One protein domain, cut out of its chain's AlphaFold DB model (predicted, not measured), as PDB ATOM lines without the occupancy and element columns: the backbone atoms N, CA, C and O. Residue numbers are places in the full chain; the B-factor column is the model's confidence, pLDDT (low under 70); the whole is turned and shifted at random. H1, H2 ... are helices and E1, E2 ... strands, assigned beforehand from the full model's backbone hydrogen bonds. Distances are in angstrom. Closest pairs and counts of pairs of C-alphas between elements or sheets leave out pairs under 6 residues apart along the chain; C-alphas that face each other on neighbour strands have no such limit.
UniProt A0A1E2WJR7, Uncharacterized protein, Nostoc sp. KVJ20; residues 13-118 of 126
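Overview. This is residues 13 to 118 of the 126 residues of an uncharacterized protein of Nostoc sp. KVJ20 (UniProt A0A1E2WJR7). A twisted sheet of four strands, E1 to E4, has one face covered by a helical hairpin, H2 and H3, and no helix over the other face. H1 grazes the sheet with its last residues and sticks out with residues 13 to 20, while two short helices, H4 and H5, follow the far end of H3. The 106 printed residues hold five named helices and four named strands, in the order H1 E1 E2 E3 E4 H2 H3 H4 H5; the sheet runs E1 - E2 - E3 - E4, antiparallel throughout, and the class is mixed. The whole is compact, with a radius of gyration of the C-alphas of 13.8 A and spans of 39 by 33 by 27 A.

Arrangement. H1, residues 13 to 28, only grazes the sheet with residues 24 to 28. E1, residues 30 to 32, E2, residues 35 to 40, E3, residues 45 to 51, and E4, residues 57 to 64, form a meander, each strand the antiparallel neighbour of the one before. Within hydrogen-bond range are N 30 and O 37 of E1 and E2, 2.8 A, N 38 and O 47 of E2 and E3, 2.9 A, and N 48 and O 61 of E3 and E4, 2.8 A. H2, residues 71 to 84, is over E3 and E4 at a height over the sheet of 10.5 A. H3, residues 88 to 107, is on the same face, over E2 at 9.0 A, and the two make two layers with the sheet, helices on one face. Both run along the strands: on the local plane H2 stands at 3 degrees to E4 and H3 at 6 degrees to E2. The hairpin H2 and H3 touch through residues 78 to 82 and 88 to 92, closest at the C-alphas of His 82 and Thr 88, 5.3 A; they run opposite ways at a steep tilt of 35.4 degrees, only just steep. H3 is the hub: it also touches H1, closest at Val 101 and Arg 22, C-alphas 6.2 A apart, at 76 degrees, about perpendicular, and H4, residues 109 to 112, closest at Ser 100 and His 112, C-alphas 6.2 A apart. H5, residues 114 to 117, is close to H2 but not clearly touching, with the C-alphas of Phe 115 and Ser 71 6.6 A apart. In H1, H2 and H3 every O i to N i+4 pair is within hydrogen-bond range; H4 and H5 are too short for such a pair.

Along the chain. H1 begins at C-alpha 13, (-30.029, 29.500, -22.137), and is 22.0 A long. E1, E2, E3 and E4 measure 6.6, 15.7, 18.3 and 19.6 A. H2 is 20.1 A long; H3, 27.0 A, begins at C-alpha 88, (-8.399, 8.482, -8.687). H4 and H5 measure 5.5 and 5.1 A, and H5 ends at C-alpha 117, (-28.361, 1.479, -17.512).

Size, cuts and confidence. The C-alphas farthest apart, of Thr 54 and Asn 118, are 42.7 A apart. The printed part has no cut and no long link. Model confidence is under 70 at residues 85 to 88 and 109 to 118; the mean pLDDT of the printed part is 83.6.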
ATOM      1  N   GLU A  13     -31.324  29.051 -22.663       91.75
ATOM      2  CA  GLU A  13     -30.029  29.500 -22.137       91.75
ATOM      3  C   GLU A  13     -29.249  28.349 -21.499       91.75
ATOM      4  O   GLU A  13     -28.060  28.209 -21.772       91.75
ATOM      5  N   LEU A  14     -29.913  27.483 -20.725       89.62
ATOM      6  CA  LEU A  14     -29.276  26.298 -20.138       89.62
ATOM      7  C   LEU A  14     -28.730  25.355 -21.219       89.62
ATOM      8  O   LEU A  14     -27.569  24.962 -21.162       89.62
ATOM      9  N   GLN A  15     -29.523  25.066 -22.254       88.19
ATOM     10  CA  GLN A  15     -29.089  24.225 -23.376       88.19
ATOM     11  C   GLN A  15     -27.904  24.829 -24.140       88.19
ATOM     12  O   GLN A  15     -26.996  24.108 -24.562       88.19
ATOM     13  N   GLN A  16     -27.896  26.153 -24.321       91.12
ATOM     14  CA  GLN A  16     -26.787  26.850 -24.964       91.12
ATOM     15  C   GLN A  16     -25.519  26.801 -24.103       91.12
ATOM     16  O   GLN A  16     -24.434  26.588 -24.641       91.12
ATOM     17  N   MET A  17     -25.640  26.969 -22.785       90.75
ATOM     18  CA  MET A  17     -24.512  26.860 -21.857       90.75
ATOM     19  C   MET A  17     -23.916  25.451 -21.861       90.75
ATOM     20  O   MET A  17     -22.708  25.317 -22.028       90.75
ATOM     21  N   GLU A  18     -24.750  24.411 -21.783       88.69
ATOM     22  CA  GLU A  18     -24.297  23.017 -21.875       88.69
ATOM     23  C   GLU A  18     -23.595  22.731 -23.206       88.69
ATOM     24  O   GLU A  18     -22.588  22.026 -23.256       88.69
ATOM     25  N   LYS A  19     -24.110  23.278 -24.314       89.62
ATOM     26  CA  LYS A  19     -23.470  23.133 -25.624       89.62
ATOM     27  C   LYS A  19     -22.079  23.771 -25.640       89.62
ATOM     28  O   LYS A  19     -21.133  23.131 -26.087       89.62
ATOM     29  N   LEU A  20     -21.954  24.997 -25.134       93.81
ATOM     30  CA  LEU A  20     -20.673  25.707 -25.060       93.81
ATOM     31  C   LEU A  20     -19.674  24.995 -24.141       93.81
ATOM     32  O   LEU A  20     -18.483  24.954 -24.438       93.81
ATOM     33  N   GLU A  21     -20.151  24.415 -23.042       91.88
ATOM     34  CA  GLU A  21     -19.328  23.611 -22.142       91.88
ATOM     35  C   GLU A  21     -18.785  22.363 -22.851       91.88
ATOM     36  O   GLU A  21     -17.577  22.126 -22.824       91.88
ATOM     37  N   ARG A  22     -19.639  21.621 -23.569       91.81
ATOM     38  CA  ARG A  22     -19.208  20.466 -24.376       91.81
ATOM     39  C   ARG A  22     -18.177  20.854 -25.434       91.81
ATOM     40  O   ARG A  22     -17.145  20.197 -25.546       91.81
ATOM     41  N   GLU A  23     -18.420  21.936 -26.173       94.06
ATOM     42  CA  GLU A  23     -17.479  22.451 -27.178       94.06
ATOM     43  C   GLU A  23     -16.136  22.845 -26.545       94.06
ATOM     44  O   GLU A  23     -15.074  22.555 -27.098       94.06
ATOM     45  N   SER A  24     -16.169  23.466 -25.363       95.38
ATOM     46  CA  SER A  24     -14.963  23.811 -24.608       95.38
ATOM     47  C   SER A  24     -14.183  22.568 -24.181       95.38
ATOM     48  O   SER A  24     -12.968  22.531 -24.362       95.38
ATOM     49  N   ILE A  25     -14.864  21.536 -23.672       95.50
ATOM     50  CA  ILE A  25     -14.244  20.268 -23.259       95.50
ATOM     51  C   ILE A  25     -13.596  19.563 -24.454       95.50
ATOM     52  O   ILE A  25     -12.443  19.149 -24.363       95.50
ATOM     53  N   LEU A  26     -14.290  19.465 -25.594       95.00
ATOM     54  CA  LEU A  26     -13.743  18.829 -26.800       95.00
ATOM     55  C   LEU A  26     -12.531  19.582 -27.352       95.00
ATOM     56  O   LEU A  26     -11.596  18.961 -27.852       95.00
ATOM     57  N   LYS A  27     -12.542  20.916 -27.264       95.38
ATOM     58  CA  LYS A  27     -11.463  21.760 -27.782       95.38
ATOM     59  C   LYS A  27     -10.244  21.804 -26.865       95.38
ATOM     60  O   LYS A  27      -9.119  21.803 -27.355       95.38
ATOM     61  N   ASN A  28     -10.467  21.925 -25.560       95.69
ATOM     62  CA  ASN A  28      -9.419  22.252 -24.595       95.69
ATOM     63  C   ASN A  28      -9.013  21.064 -23.720       95.69
ATOM     64  O   ASN A  28      -7.967  21.132 -23.082       95.69
ATOM     65  N   GLY A  29      -9.822  20.007 -23.660       96.31
ATOM     66  CA  GLY A  29      -9.625  18.919 -22.713       96.31
ATOM     67  C   GLY A  29      -9.898  19.324 -21.261       96.31
ATOM     68  O   GLY A  29     -10.468  20.377 -20.968       96.31
ATOM     69  N   ILE A  30      -9.491  18.457 -20.337       95.44
ATOM     70  CA  ILE A  30      -9.640  18.613 -18.889       95.44
ATOM     71  C   ILE A  30      -8.287  18.320 -18.237       95.44
ATOM     72  O   ILE A  30      -7.654  17.305 -18.528       95.44
ATOM     73  N   THR A  31      -7.844  19.197 -17.340       93.69
ATOM     74  CA  THR A  31      -6.596  19.017 -16.585       93.69
ATOM     75  C   THR A  31      -6.908  18.719 -15.126       93.69
ATOM     76  O   THR A  31      -7.608  19.493 -14.476       93.69
ATOM     77  N   VAL A  32      -6.363  17.618 -14.608       91.06
ATOM     78  CA  VAL A  32      -6.505  17.182 -13.213       91.06
ATOM     79  C   VAL A  32      -5.123  16.885 -12.647       91.06
ATOM     80  O   VAL A  32      -4.485  15.898 -13.010       91.06
ATOM     81  N   GLY A  33      -4.643  17.749 -11.752       89.81
ATOM     82  CA  GLY A  33      -3.296  17.634 -11.193       89.81
ATOM     83  C   GLY A  33      -2.227  17.616 -12.290       89.81
ATOM     84  O   GLY A  33      -2.071  18.581 -13.032       89.81
ATOM     85  N   GLU A  34      -1.489  16.512 -12.381       90.81
ATOM     86  CA  GLU A  34      -0.458  16.284 -13.401       90.81
ATOM     87  C   GLU A  34      -0.984  15.612 -14.679       90.81
ATOM     88  O   GLU A  34      -0.199  15.289 -15.562       90.81
ATOM     89  N   PHE A  35      -2.291  15.386 -14.803       92.31
ATOM     90  CA  PHE A  35      -2.889  14.733 -15.965       92.31
ATOM     91  C   PHE A  35      -3.621  15.734 -16.851       92.31
ATOM     92  O   PHE A  35      -4.374  16.575 -16.363       92.31
ATOM     93  N   HIS A  36      -3.444  15.601 -18.160       94.25
ATOM     94  CA  HIS A  36      -4.208  16.314 -19.170       94.25
ATOM     95  C   HIS A  36      -4.924  15.311 -20.072       94.25
ATOM     96  O   HIS A  36      -4.288  14.463 -20.699       94.25
ATOM     97  N   LEU A  37      -6.250  15.402 -20.100       95.50
ATOM     98  CA  LEU A  37      -7.138  14.524 -20.842       95.50
ATOM     99  C   LEU A  37      -7.727  15.324 -21.989       95.50
ATOM    100  O   LEU A  37      -8.366  16.344 -21.745       95.50
ATOM    101  N   TYR A  38      -7.551  14.880 -23.223       96.81
ATOM    102  CA  TYR A  38      -8.079  15.603 -24.375       96.81
ATOM    103  C   TYR A  38      -8.552  14.649 -25.464       96.81
ATOM    104  O   TYR A  38      -8.056  13.532 -25.605       96.81
ATOM    105  N   TYR A  39      -9.552  15.094 -26.218       96.75
ATOM    106  CA  TYR A  39     -10.090  14.338 -27.336       96.75
ATOM    107  C   TYR A  39      -9.330  14.690 -28.614       96.75
ATOM    108  O   TYR A  39      -9.073  15.861 -28.893       96.75
ATOM    109  N   GLN A  40      -8.975  13.676 -29.396       96.12
ATOM    110  CA  GLN A  40      -8.326  13.825 -30.687       96.12
ATOM    111  C   GLN A  40      -9.285  13.366 -31.800       96.12
ATOM    112  O   GLN A  40      -9.387  12.170 -32.082       96.12
ATOM    113  N   PRO A  41      -9.965  14.308 -32.486       92.25
ATOM    114  CA  PRO A  41     -10.967  13.968 -33.495       92.25
ATOM    115  C   PRO A  41     -10.407  13.246 -34.722       92.25
ATOM    116  O   PRO A  41     -11.134  12.527 -35.392       92.25
ATOM    117  N   SER A  42      -9.120  13.432 -35.040       93.38
ATOM    118  CA  SER A  42      -8.515  12.868 -36.253       93.38
ATOM    119  C   SER A  42      -8.405  11.344 -36.243       93.38
ATOM    120  O   SER A  42      -8.260  10.750 -37.307       93.38
ATOM    121  N   ASN A  43      -8.456  10.723 -35.066       91.88
ATOM    122  CA  ASN A  43      -8.392   9.275 -34.893       91.88
ATOM    123  C   ASN A  43      -9.390   8.757 -33.846       91.88
ATOM    124  O   ASN A  43      -9.241   7.635 -33.390       91.88
ATOM    125  N   LEU A  44     -10.375   9.573 -33.453       90.50
ATOM    126  CA  LEU A  44     -11.408   9.222 -32.473       90.50
ATOM    127  C   LEU A  44     -10.843   8.675 -31.147       90.50
ATOM    128  O   LEU A  44     -11.412   7.763 -30.551       90.50
ATOM    129  N   THR A  45      -9.731   9.237 -30.663       94.00
ATOM    130  CA  THR A  45      -9.108   8.792 -29.404       94.00
ATOM    131  C   THR A  45      -9.246   9.817 -28.286       94.00
ATOM    132  O   THR A  45      -9.220  11.028 -28.514       94.00
ATOM    133  N   ILE A  46      -9.332   9.338 -27.049       94.75
ATOM    134  CA  ILE A  46      -9.064  10.131 -25.850       94.75
ATOM    135  C   ILE A  46      -7.624   9.883 -25.427       94.75
ATOM    136  O   ILE A  46      -7.191   8.747 -25.255       94.75
ATOM    137  N   GLN A  47      -6.888  10.967 -25.251       95.31
ATOM    138  CA  GLN A  47      -5.483  10.971 -24.891       95.31
ATOM    139  C   GLN A  47      -5.366  11.405 -23.433       95.31
ATOM    140  O   GLN A  47      -5.917  12.437 -23.052       95.31
ATOM    141  N   ILE A  48      -4.663  10.622 -22.616       93.62
ATOM    142  CA  ILE A  48      -4.386  10.933 -21.212       93.62
ATOM    143  C   ILE A  48      -2.875  11.052 -21.053       93.62
ATOM    144  O   ILE A  48      -2.149  10.053 -21.015       93.62
ATOM    145  N   ASP A  49      -2.409  12.289 -20.952       92.81
ATOM    146  CA  ASP A  49      -1.000  12.612 -20.792       92.81
ATOM    147  C   ASP A  49      -0.690  12.940 -19.333       92.81
ATOM    148  O   ASP A  49      -1.323  13.806 -18.733       92.81
ATOM    149  N   LYS A  50       0.335  12.294 -18.772       90.88
ATOM    150  CA  LYS A  50       0.920  12.679 -17.482       90.88
ATOM    151  C   LYS A  50       2.044  13.684 -17.717       90.88
ATOM    152  O   LYS A  50       3.103  13.327 -18.244       90.88
ATOM    153  N   ILE A  51       1.836  14.930 -17.321       88.62
ATOM    154  CA  ILE A  51       2.755  16.056 -17.478       88.62
ATOM    155  C   ILE A  51       3.578  16.214 -16.198       88.62
ATOM    156  O   ILE A  51       3.063  16.512 -15.127       88.62
ATOM    157  N   SER A  52       4.890  16.034 -16.310       83.81
ATOM    158  CA  SER A  52       5.813  16.247 -15.193       83.81
ATOM    159  C   SER A  52       5.909  17.727 -14.799       83.81
ATOM    160  O   SER A  52       5.566  18.625 -15.568       83.81
ATOM    161  N   LYS A  53       6.481  18.009 -13.621       78.56
ATOM    162  CA  LYS A  53       6.701  19.383 -13.123       78.56
ATOM    163  C   LYS A  53       7.551  20.267 -14.049       78.56
ATOM    164  O   LYS A  53       7.528  21.484 -13.902       78.56
ATOM    165  N   THR A  54       8.301  19.681 -14.982       82.25
ATOM    166  CA  THR A  54       9.086  20.409 -15.993       82.25
ATOM    167  C   THR A  54       8.295  20.696 -17.274       82.25
ATOM    168  O   THR A  54       8.858  21.216 -18.232       82.25
ATOM    169  N   GLY A  55       7.003  20.349 -17.316       77.19
ATOM    170  CA  GLY A  55       6.142  20.489 -18.493       77.19
ATOM    171  C   GLY A  55       6.329  19.385 -19.536       77.19
ATOM    172  O   GLY A  55       5.670  19.406 -20.573       77.19
ATOM    173  N   LEU A  56       7.209  18.410 -19.287       79.38
ATOM    174  CA  LEU A  56       7.449  17.300 -20.207       79.38
ATOM    175  C   LEU A  56       6.449  16.168 -19.978       79.38
ATOM    176  O   LEU A  56       6.203  15.770 -18.834       79.38
ATOM    177  N   ARG A  57       5.932  15.602 -21.073       83.81
ATOM    178  CA  ARG A  57       5.094  14.399 -21.052       83.81
ATOM    179  C   ARG A  57       5.919  13.202 -20.575       83.81
ATOM    180  O   ARG A  57       6.904  12.832 -21.209       83.81
ATOM    181  N   SER A  58       5.495  12.594 -19.473       79.00
ATOM    182  CA  SER A  58       6.156  11.440 -18.849       79.00
ATOM    183  C   SER A  58       5.508  10.106 -19.222       79.00
ATOM    184  O   SER A  58       6.185   9.086 -19.301       79.00
ATOM    185  N   THR A  59       4.201  10.091 -19.481       83.44
ATOM    186  CA  THR A  59       3.447   8.902 -19.902       83.44
ATOM    187  C   THR A  59       2.253   9.344 -20.740       83.44
ATOM    188  O   THR A  59       1.740  10.444 -20.536       83.44
ATOM    189  N   ARG A  60       1.839   8.490 -21.677       88.81
ATOM    190  CA  ARG A  60       0.625   8.641 -22.477       88.81
ATOM    191  C   ARG A  60      -0.175   7.350 -22.429       88.81
ATOM    192  O   ARG A  60       0.399   6.276 -22.603       88.81
ATOM    193  N   ARG A  61      -1.482   7.477 -22.235       89.56
ATOM    194  CA  ARG A  61      -2.468   6.430 -22.500       89.56
ATOM    195  C   ARG A  61      -3.428   6.929 -23.570       89.56
ATOM    196  O   ARG A  61      -3.765   8.109 -23.587       89.56
ATOM    197  N   GLU A  62      -3.868   6.021 -24.426       92.81
ATOM    198  CA  GLU A  62      -4.825   6.303 -25.488       92.81
ATOM    199  C   GLU A  62      -6.026   5.369 -25.328       92.81
ATOM    200  O   GLU A  62      -5.847   4.177 -25.084       92.81
ATOM    201  N   VAL A  63      -7.229   5.925 -25.438       91.31
ATOM    202  CA  VAL A  63      -8.497   5.192 -25.460       91.31
ATOM    203  C   VAL A  63      -9.124   5.419 -26.823       91.31
ATOM    204  O   VAL A  63      -9.535   6.533 -27.139       91.31
ATOM    205  N   ASP A  64      -9.161   4.378 -27.642       90.00
ATOM    206  CA  ASP A  64      -9.783   4.402 -28.963       90.00
ATOM    207  C   ASP A  64     -11.294   4.212 -28.812       90.00
ATOM    208  O   ASP A  64     -11.740   3.163 -28.352       90.00
ATOM    209  N   LEU A  65     -12.086   5.225 -29.172       85.25
ATOM    210  CA  LEU A  65     -13.542   5.185 -29.013       85.25
ATOM    211  C   LEU A  65     -14.226   4.238 -30.001       85.25
ATOM    212  O   LEU A  65     -15.346   3.796 -29.755       85.25
ATOM    213  N   GLU A  66     -13.590   3.904 -31.121       81.69
ATOM    214  CA  GLU A  66     -14.129   2.876 -32.000       81.69
ATOM    215  C   GLU A  66     -13.939   1.501 -31.365       81.69
ATOM    216  O   GLU A  66     -14.850   0.675 -31.402       81.69
ATOM    217  N   LEU A  67     -12.774   1.224 -30.780       80.56
ATOM    218  CA  LEU A  67     -12.497  -0.064 -30.138       80.56
ATOM    219  C   LEU A  67     -13.203  -0.212 -28.785       80.56
ATOM    220  O   LEU A  67     -13.735  -1.286 -28.507       80.56
ATOM    221  N   CYS A  68     -13.264   0.861 -28.001       80.31
ATOM    222  CA  CYS A  68     -13.856   0.926 -26.667       80.31
ATOM    223  C   CYS A  68     -15.389   1.015 -26.747       80.31
ATOM    224  O   CYS A  68     -16.002   2.018 -26.398       80.31
ATOM    225  N   SER A  69     -16.000  -0.043 -27.281       73.31
ATOM    226  CA  SER A  69     -17.404  -0.078 -27.718       73.31
ATOM    227  C   SER A  69     -18.335  -0.822 -26.759       73.31
ATOM    228  O   SER A  69     -19.533  -0.954 -27.019       73.31
ATOM    229  N   THR A  70     -17.807  -1.319 -25.640       72.00
ATOM    230  CA  THR A  70     -18.570  -2.020 -24.604       72.00
ATOM    231  C   THR A  70     -18.302  -1.438 -23.219       72.00
ATOM    232  O   THR A  70     -17.311  -0.747 -22.990       72.00
ATOM    233  N   SER A  71     -19.161  -1.750 -22.242       73.12
ATOM    234  CA  SER A  71     -18.906  -1.347 -20.854       73.12
ATOM    235  C   SER A  71     -17.640  -1.979 -20.289       73.12
ATOM    236  O   SER A  71     -17.009  -1.391 -19.421       73.12
ATOM    237  N   SER A  72     -17.297  -3.191 -20.737       79.19
ATOM    238  CA  SER A  72     -16.120  -3.911 -20.257       79.19
ATOM    239  C   SER A  72     -14.838  -3.204 -20.678       79.19
ATOM    240  O   SER A  72     -13.960  -3.034 -19.838       79.19
ATOM    241  N   ASP A  73     -14.778  -2.719 -21.921       82.75
ATOM    242  CA  ASP A  73     -13.629  -1.952 -22.420       82.75
ATOM    243  C   ASP A  73     -13.443  -0.674 -21.591       82.75
ATOM    244  O   ASP A  73     -12.357  -0.379 -21.094       82.75
ATOM    245  N   VAL A  74     -14.540   0.044 -21.330       82.38
ATOM    246  CA  VAL A  74     -14.478   1.275 -20.533       82.38
ATOM    247  C   VAL A  74     -14.095   0.985 -19.081       82.38
ATOM    248  O   VAL A  74     -13.334   1.743 -18.481       82.38
ATOM    249  N   LEU A  75     -14.576  -0.115 -18.495       82.25
ATOM    250  CA  LEU A  75     -14.174  -0.534 -17.149       82.25
ATOM    251  C   LEU A  75     -12.683  -0.891 -17.073       82.25
ATOM    252  O   LEU A  75     -12.046  -0.587 -16.064       82.25
ATOM    253  N   GLU A  76     -12.116  -1.496 -18.118       85.81
ATOM    254  CA  GLU A  76     -10.680  -1.772 -18.204       85.81
ATOM    255  C   GLU A  76      -9.861  -0.473 -18.220       85.81
ATOM    256  O   GLU A  76      -8.862  -0.350 -17.498       85.81
ATOM    257  N   ASP A  77     -10.321   0.537 -18.961       86.94
ATOM    258  CA  ASP A  77      -9.706   1.864 -18.963       86.94
ATOM    259  C   ASP A  77      -9.781   2.552 -17.602       86.94
ATOM    260  O   ASP A  77      -8.775   3.081 -17.117       86.94
ATOM    261  N   ILE A  78     -10.936   2.476 -16.939       85.44
ATOM    262  CA  ILE A  78     -11.132   2.991 -15.579       85.44
ATOM    263  C   ILE A  78     -10.178   2.310 -14.594       85.44
ATOM    264  O   ILE A  78      -9.521   2.990 -13.802       85.44
ATOM    265  N   TYR A  79     -10.069   0.980 -14.645       84.12
ATOM    266  CA  TYR A  79      -9.176   0.226 -13.767       84.12
ATOM    267  C   TYR A  79      -7.717   0.636 -13.962       84.12
ATOM    268  O   TYR A  79      -6.974   0.842 -13.001       84.12
ATOM    269  N   CYS A  80      -7.292   0.815 -15.207       84.75
ATOM    270  CA  CYS A  80      -5.930   1.237 -15.455       84.75
ATOM    271  C   CYS A  80      -5.663   2.691 -15.044       84.75
ATOM    272  O   CYS A  80      -4.583   2.977 -14.530       84.75
ATOM    273  N   LEU A  81      -6.623   3.602 -15.245       82.94
ATOM    274  CA  LEU A  81      -6.540   4.979 -14.745       82.94
ATOM    275  C   LEU A  81      -6.426   5.017 -13.221       82.94
ATOM    276  O   LEU A  81      -5.642   5.799 -12.686       82.94
ATOM    277  N   HIS A  82      -7.139   4.127 -12.527       80.94
ATOM    278  CA  HIS A  82      -7.010   3.977 -11.082       80.94
ATOM    279  C   HIS A  82      -5.575   3.607 -10.669       80.94
ATOM    280  O   HIS A  82      -5.083   4.079  -9.650       80.94
ATOM    281  N   ASN A  83      -4.877   2.786 -11.452       79.69
ATOM    282  CA  ASN A  83      -3.497   2.391 -11.149       79.69
ATOM    283  C   ASN A  83      -2.451   3.468 -11.497       79.69
ATOM    284  O   ASN A  83      -1.286   3.325 -11.131       79.69
ATOM    285  N   LEU A  84      -2.836   4.525 -12.220       75.62
ATOM    286  CA  LEU A  84      -1.932   5.574 -12.708       75.62
ATOM    287  C   LEU A  84      -1.777   6.763 -11.748       75.62
ATOM    288  O   LEU A  84      -0.771   7.473 -11.835       75.62
ATOM    289  N   ALA A  85      -2.752   7.009 -10.871       69.56
ATOM    290  CA  ALA A  85      -2.803   8.205 -10.035       69.56
ATOM    291  C   ALA A  85      -3.145   7.880  -8.578       69.56
ATOM    292  O   ALA A  85      -4.030   7.076  -8.307       69.56
ATOM    293  N   ASP A  86      -2.510   8.588  -7.643       66.94
ATOM    294  CA  ASP A  86      -2.826   8.489  -6.211       66.94
ATOM    295  C   ASP A  86      -4.188   9.136  -5.865       66.94
ATOM    296  O   ASP A  86      -4.802   8.797  -4.854       66.94
ATOM    297  N   SER A  87      -4.684  10.051  -6.714       61.06
ATOM    298  CA  SER A  87      -6.025  10.655  -6.630       61.06
ATOM    299  C   SER A  87      -6.879  10.210  -7.815       61.06
ATOM    300  O   SER A  87      -6.823  10.781  -8.906       61.06
ATOM    301  N   THR A  88      -7.661   9.155  -7.609       69.12
ATOM    302  CA  THR A  88      -8.399   8.482  -8.687       69.12
ATOM    303  C   THR A  88      -9.780   9.077  -8.938       69.12
ATOM    304  O   THR A  88     -10.275   8.988 -10.055       69.12
ATOM    305  N   GLY A  89     -10.389   9.739  -7.947       83.69
ATOM    306  CA  GLY A  89     -11.759  10.254  -8.050       83.69
ATOM    307  C   GLY A  89     -11.927  11.368  -9.087       83.69
ATOM    308  O   GLY A  89     -12.773  11.270  -9.972       83.69
ATOM    309  N   GLU A  90     -11.103  12.415  -9.008       88.88
ATOM    310  CA  GLU A  90     -11.177  13.561  -9.930       88.88
ATOM    311  C   GLU A  90     -10.732  13.181 -11.347       88.88
ATOM    312  O   GLU A  90     -11.359  13.590 -12.325       88.88
ATOM    313  N   LEU A  91      -9.688  12.353 -11.462       89.56
ATOM    314  CA  LEU A  91      -9.197  11.862 -12.748       89.56
ATOM    315  C   LEU A  91     -10.252  10.996 -13.447       89.56
ATOM    316  O   LEU A  91     -10.490  11.154 -14.644       89.56
ATOM    317  N   LEU A  92     -10.923  10.123 -12.693       89.06
ATOM    318  CA  LEU A  92     -12.016   9.302 -13.199       89.06
ATOM    319  C   LEU A  92     -13.210  10.156 -13.633       89.06
ATOM    320  O   LEU A  92     -13.768   9.924 -14.703       89.06
ATOM    321  N   ALA A  93     -13.585  11.162 -12.839       88.44
ATOM    322  CA  ALA A  93     -14.663  12.078 -13.197       88.44
ATOM    323  C   ALA A  93     -14.346  12.849 -14.491       88.44
ATOM    324  O   ALA A  93     -15.203  12.952 -15.372       88.44
ATOM    325  N   ALA A  94     -13.110  13.334 -14.644       91.81
ATOM    326  CA  ALA A  94     -12.653  14.001 -15.861       91.81
ATOM    327  C   ALA A  94     -12.675  13.062 -17.073       91.81
ATOM    328  O   ALA A  94     -13.182  13.437 -18.130       91.81
ATOM    329  N   PHE A  95     -12.187  11.829 -16.912       92.06
ATOM    330  CA  PHE A  95     -12.225  10.820 -17.965       92.06
ATOM    331  C   PHE A  95     -13.659  10.524 -18.409       92.06
ATOM    332  O   PHE A  95     -13.954  10.640 -19.592       92.06
ATOM    333  N   LEU A  96     -14.564  10.216 -17.475       89.50
ATOM    334  CA  LEU A  96     -15.965   9.916 -17.787       89.50
ATOM    335  C   LEU A  96     -16.686  11.102 -18.436       89.50
ATOM    336  O   LEU A  96     -17.490  10.910 -19.346       89.50
ATOM    337  N   THR A  97     -16.379  12.325 -17.999       91.38
ATOM    338  CA  THR A  97     -16.924  13.548 -18.601       91.38
ATOM    339  C   THR A  97     -16.481  13.671 -20.055       91.38
ATOM    340  O   THR A  97     -17.323  13.772 -20.946       91.38
ATOM    341  N   LEU A  98     -15.174  13.605 -20.320       93.94
ATOM    342  CA  LEU A  98     -14.642  13.701 -21.678       93.94
ATOM    343  C   LEU A  98     -15.125  12.545 -22.565       93.94
ATOM    344  O   LEU A  98     -15.513  12.777 -23.706       93.94
ATOM    345  N   PHE A  99     -15.152  11.325 -22.026       91.06
ATOM    346  CA  PHE A  99     -15.670  10.131 -22.693       91.06
ATOM    347  C   PHE A  99     -17.121  10.309 -23.121       91.06
ATOM    348  O   PHE A  99     -17.448  10.113 -24.289       91.06
ATOM    349  N   SER A 100     -17.978  10.749 -22.199       86.44
ATOM    350  CA  SER A 100     -19.385  11.023 -22.477       86.44
ATOM    351  C   SER A 100     -19.543  12.069 -23.583       86.44
ATOM    352  O   SER A 100     -20.245  11.826 -24.564       86.44
ATOM    353  N   VAL A 101     -18.841  13.202 -23.478       90.31
ATOM    354  CA  VAL A 101     -18.937  14.284 -24.469       90.31
ATOM    355  C   VAL A 101     -18.449  13.830 -25.847       90.31
ATOM    356  O   VAL A 101     -19.131  14.082 -26.841       90.31
ATOM    357  N   ALA A 102     -17.324  13.116 -25.921       90.38
ATOM    358  CA  ALA A 102     -16.816  12.580 -27.178       90.38
ATOM    359  C   ALA A 102     -17.771  11.534 -27.780       90.38
ATOM    360  O   ALA A 102     -18.021  11.546 -28.983       90.38
ATOM    361  N   CYS A 103     -18.382  10.673 -26.965       85.00
ATOM    362  CA  CYS A 103     -19.375   9.718 -27.456       85.00
ATOM    363  C   CYS A 103     -20.641  10.409 -27.976       85.00
ATOM    364  O   CYS A 103     -21.166  10.019 -29.016       85.00
ATOM    365  N   ILE A 104     -21.129  11.446 -27.287       84.50
ATOM    366  CA  ILE A 104     -22.294  12.228 -27.729       84.50
ATOM    367  C   ILE A 104     -22.023  12.872 -29.092       84.50
ATOM    368  O   ILE A 104     -22.893  12.816 -29.961       84.50
ATOM    369  N   GLU A 105     -20.833  13.448 -29.279       87.50
ATOM    370  CA  GLU A 105     -20.436  14.119 -30.523       87.50
ATOM    371  C   GLU A 105     -20.368  13.151 -31.714       87.50
ATOM    372  O   GLU A 105     -20.841  13.481 -32.799       87.50
ATOM    373  N   ASN A 106     -19.826  11.943 -31.520       84.06
ATOM    374  CA  ASN A 106     -19.566  11.016 -32.630       84.06
ATOM    375  C   ASN A 106     -20.672   9.971 -32.852       84.06
ATOM    376  O   ASN A 106     -20.889   9.536 -33.982       84.06
ATOM    377  N   PHE A 107     -21.376   9.558 -31.795       80.25
ATOM    378  CA  PHE A 107     -22.337   8.444 -31.835       80.25
ATOM    379  C   PHE A 107     -23.760   8.844 -31.417       80.25
ATOM    380  O   PHE A 107     -24.672   8.015 -31.472       80.25
ATOM    381  N   GLY A 108     -23.973  10.100 -31.012       73.38
ATOM    382  CA  GLY A 108     -25.270  10.639 -30.608       73.38
ATOM    383  C   GLY A 108     -25.660  10.354 -29.150       73.38
ATOM    384  O   GLY A 108     -25.279   9.355 -28.538       73.38
ATOM    385  N   GLY A 109     -26.485  11.241 -28.576       59.56
ATOM    386  CA  GLY A 109     -26.807  11.249 -27.139       59.56
ATOM    387  C   GLY A 109     -27.572  10.032 -26.603       59.56
ATOM    388  O   GLY A 109     -27.499   9.753 -25.406       59.56
ATOM    389  N   GLY A 110     -28.250   9.276 -27.475       55.09
ATOM    390  CA  GLY A 110     -29.016   8.086 -27.090       55.09
ATOM    391  C   GLY A 110     -28.155   6.901 -26.641       55.09
ATOM    392  O   GLY A 110     -28.634   6.075 -25.873       55.09
ATOM    393  N   ASN A 111     -26.887   6.837 -27.063       50.47
ATOM    394  CA  ASN A 111     -25.975   5.743 -26.709       50.47
ATOM    395  C   ASN A 111     -25.215   6.008 -25.395       50.47
ATOM    396  O   ASN A 111     -24.826   5.063 -24.712       50.47
ATOM    397  N   HIS A 112     -25.074   7.275 -24.984       49.44
ATOM    398  CA  HIS A 112     -24.406   7.644 -23.729       49.44
ATOM    399  C   HIS A 112     -25.235   7.258 -22.485       49.44
ATOM    400  O   HIS A 112     -24.678   6.807 -21.488       49.44
ATOM    401  N   GLU A 113     -26.572   7.356 -22.540       48.19
ATOM    402  CA  GLU A 113     -27.437   6.977 -21.408       48.19
ATOM    403  C   GLU A 113     -27.463   5.457 -21.174       48.19
ATOM    404  O   GLU A 113     -27.739   4.989 -20.064       48.19
ATOM    405  N   VAL A 114     -27.155   4.673 -22.213       47.78
ATOM    406  CA  VAL A 114     -27.076   3.207 -22.147       47.78
ATOM    407  C   VAL A 114     -25.889   2.764 -21.288       47.78
ATOM    408  O   VAL A 114     -25.996   1.740 -20.613       47.78
ATOM    409  N   PHE A 115     -24.830   3.582 -21.214       46.66
ATOM    410  CA  PHE A 115     -23.617   3.321 -20.437       46.66
ATOM    411  C   PHE A 115     -23.901   2.970 -18.970       46.66
ATOM    412  O   PHE A 115     -23.347   2.015 -18.433       46.66
ATOM    413  N   PHE A 116     -24.824   3.696 -18.332       48.44
ATOM    414  CA  PHE A 116     -25.137   3.520 -16.909       48.44
ATOM    415  C   PHE A 116     -26.329   2.594 -16.640       48.44
ATOM    416  O   PHE A 116     -26.563   2.213 -15.495       48.44
ATOM    417  N   ARG A 117     -27.113   2.246 -17.671       41.50
ATOM    418  CA  ARG A 117     -28.361   1.479 -17.512       41.50
ATOM    419  C   ARG A 117     -28.282   0.050 -18.031       41.50
ATOM    420  O   ARG A 117     -29.083  -0.777 -17.600       41.50
ATOM    421  N   ASN A 118     -27.394  -0.247 -18.981       48.06
ATOM    422  CA  ASN A 118     -27.318  -1.573 -19.587       48.06
ATOM    423  C   ASN A 118     -25.904  -1.857 -20.143       48.06
ATOM    424  O   ASN A 118     -25.670  -1.635 -21.334       48.06
TER     425      ASN A 118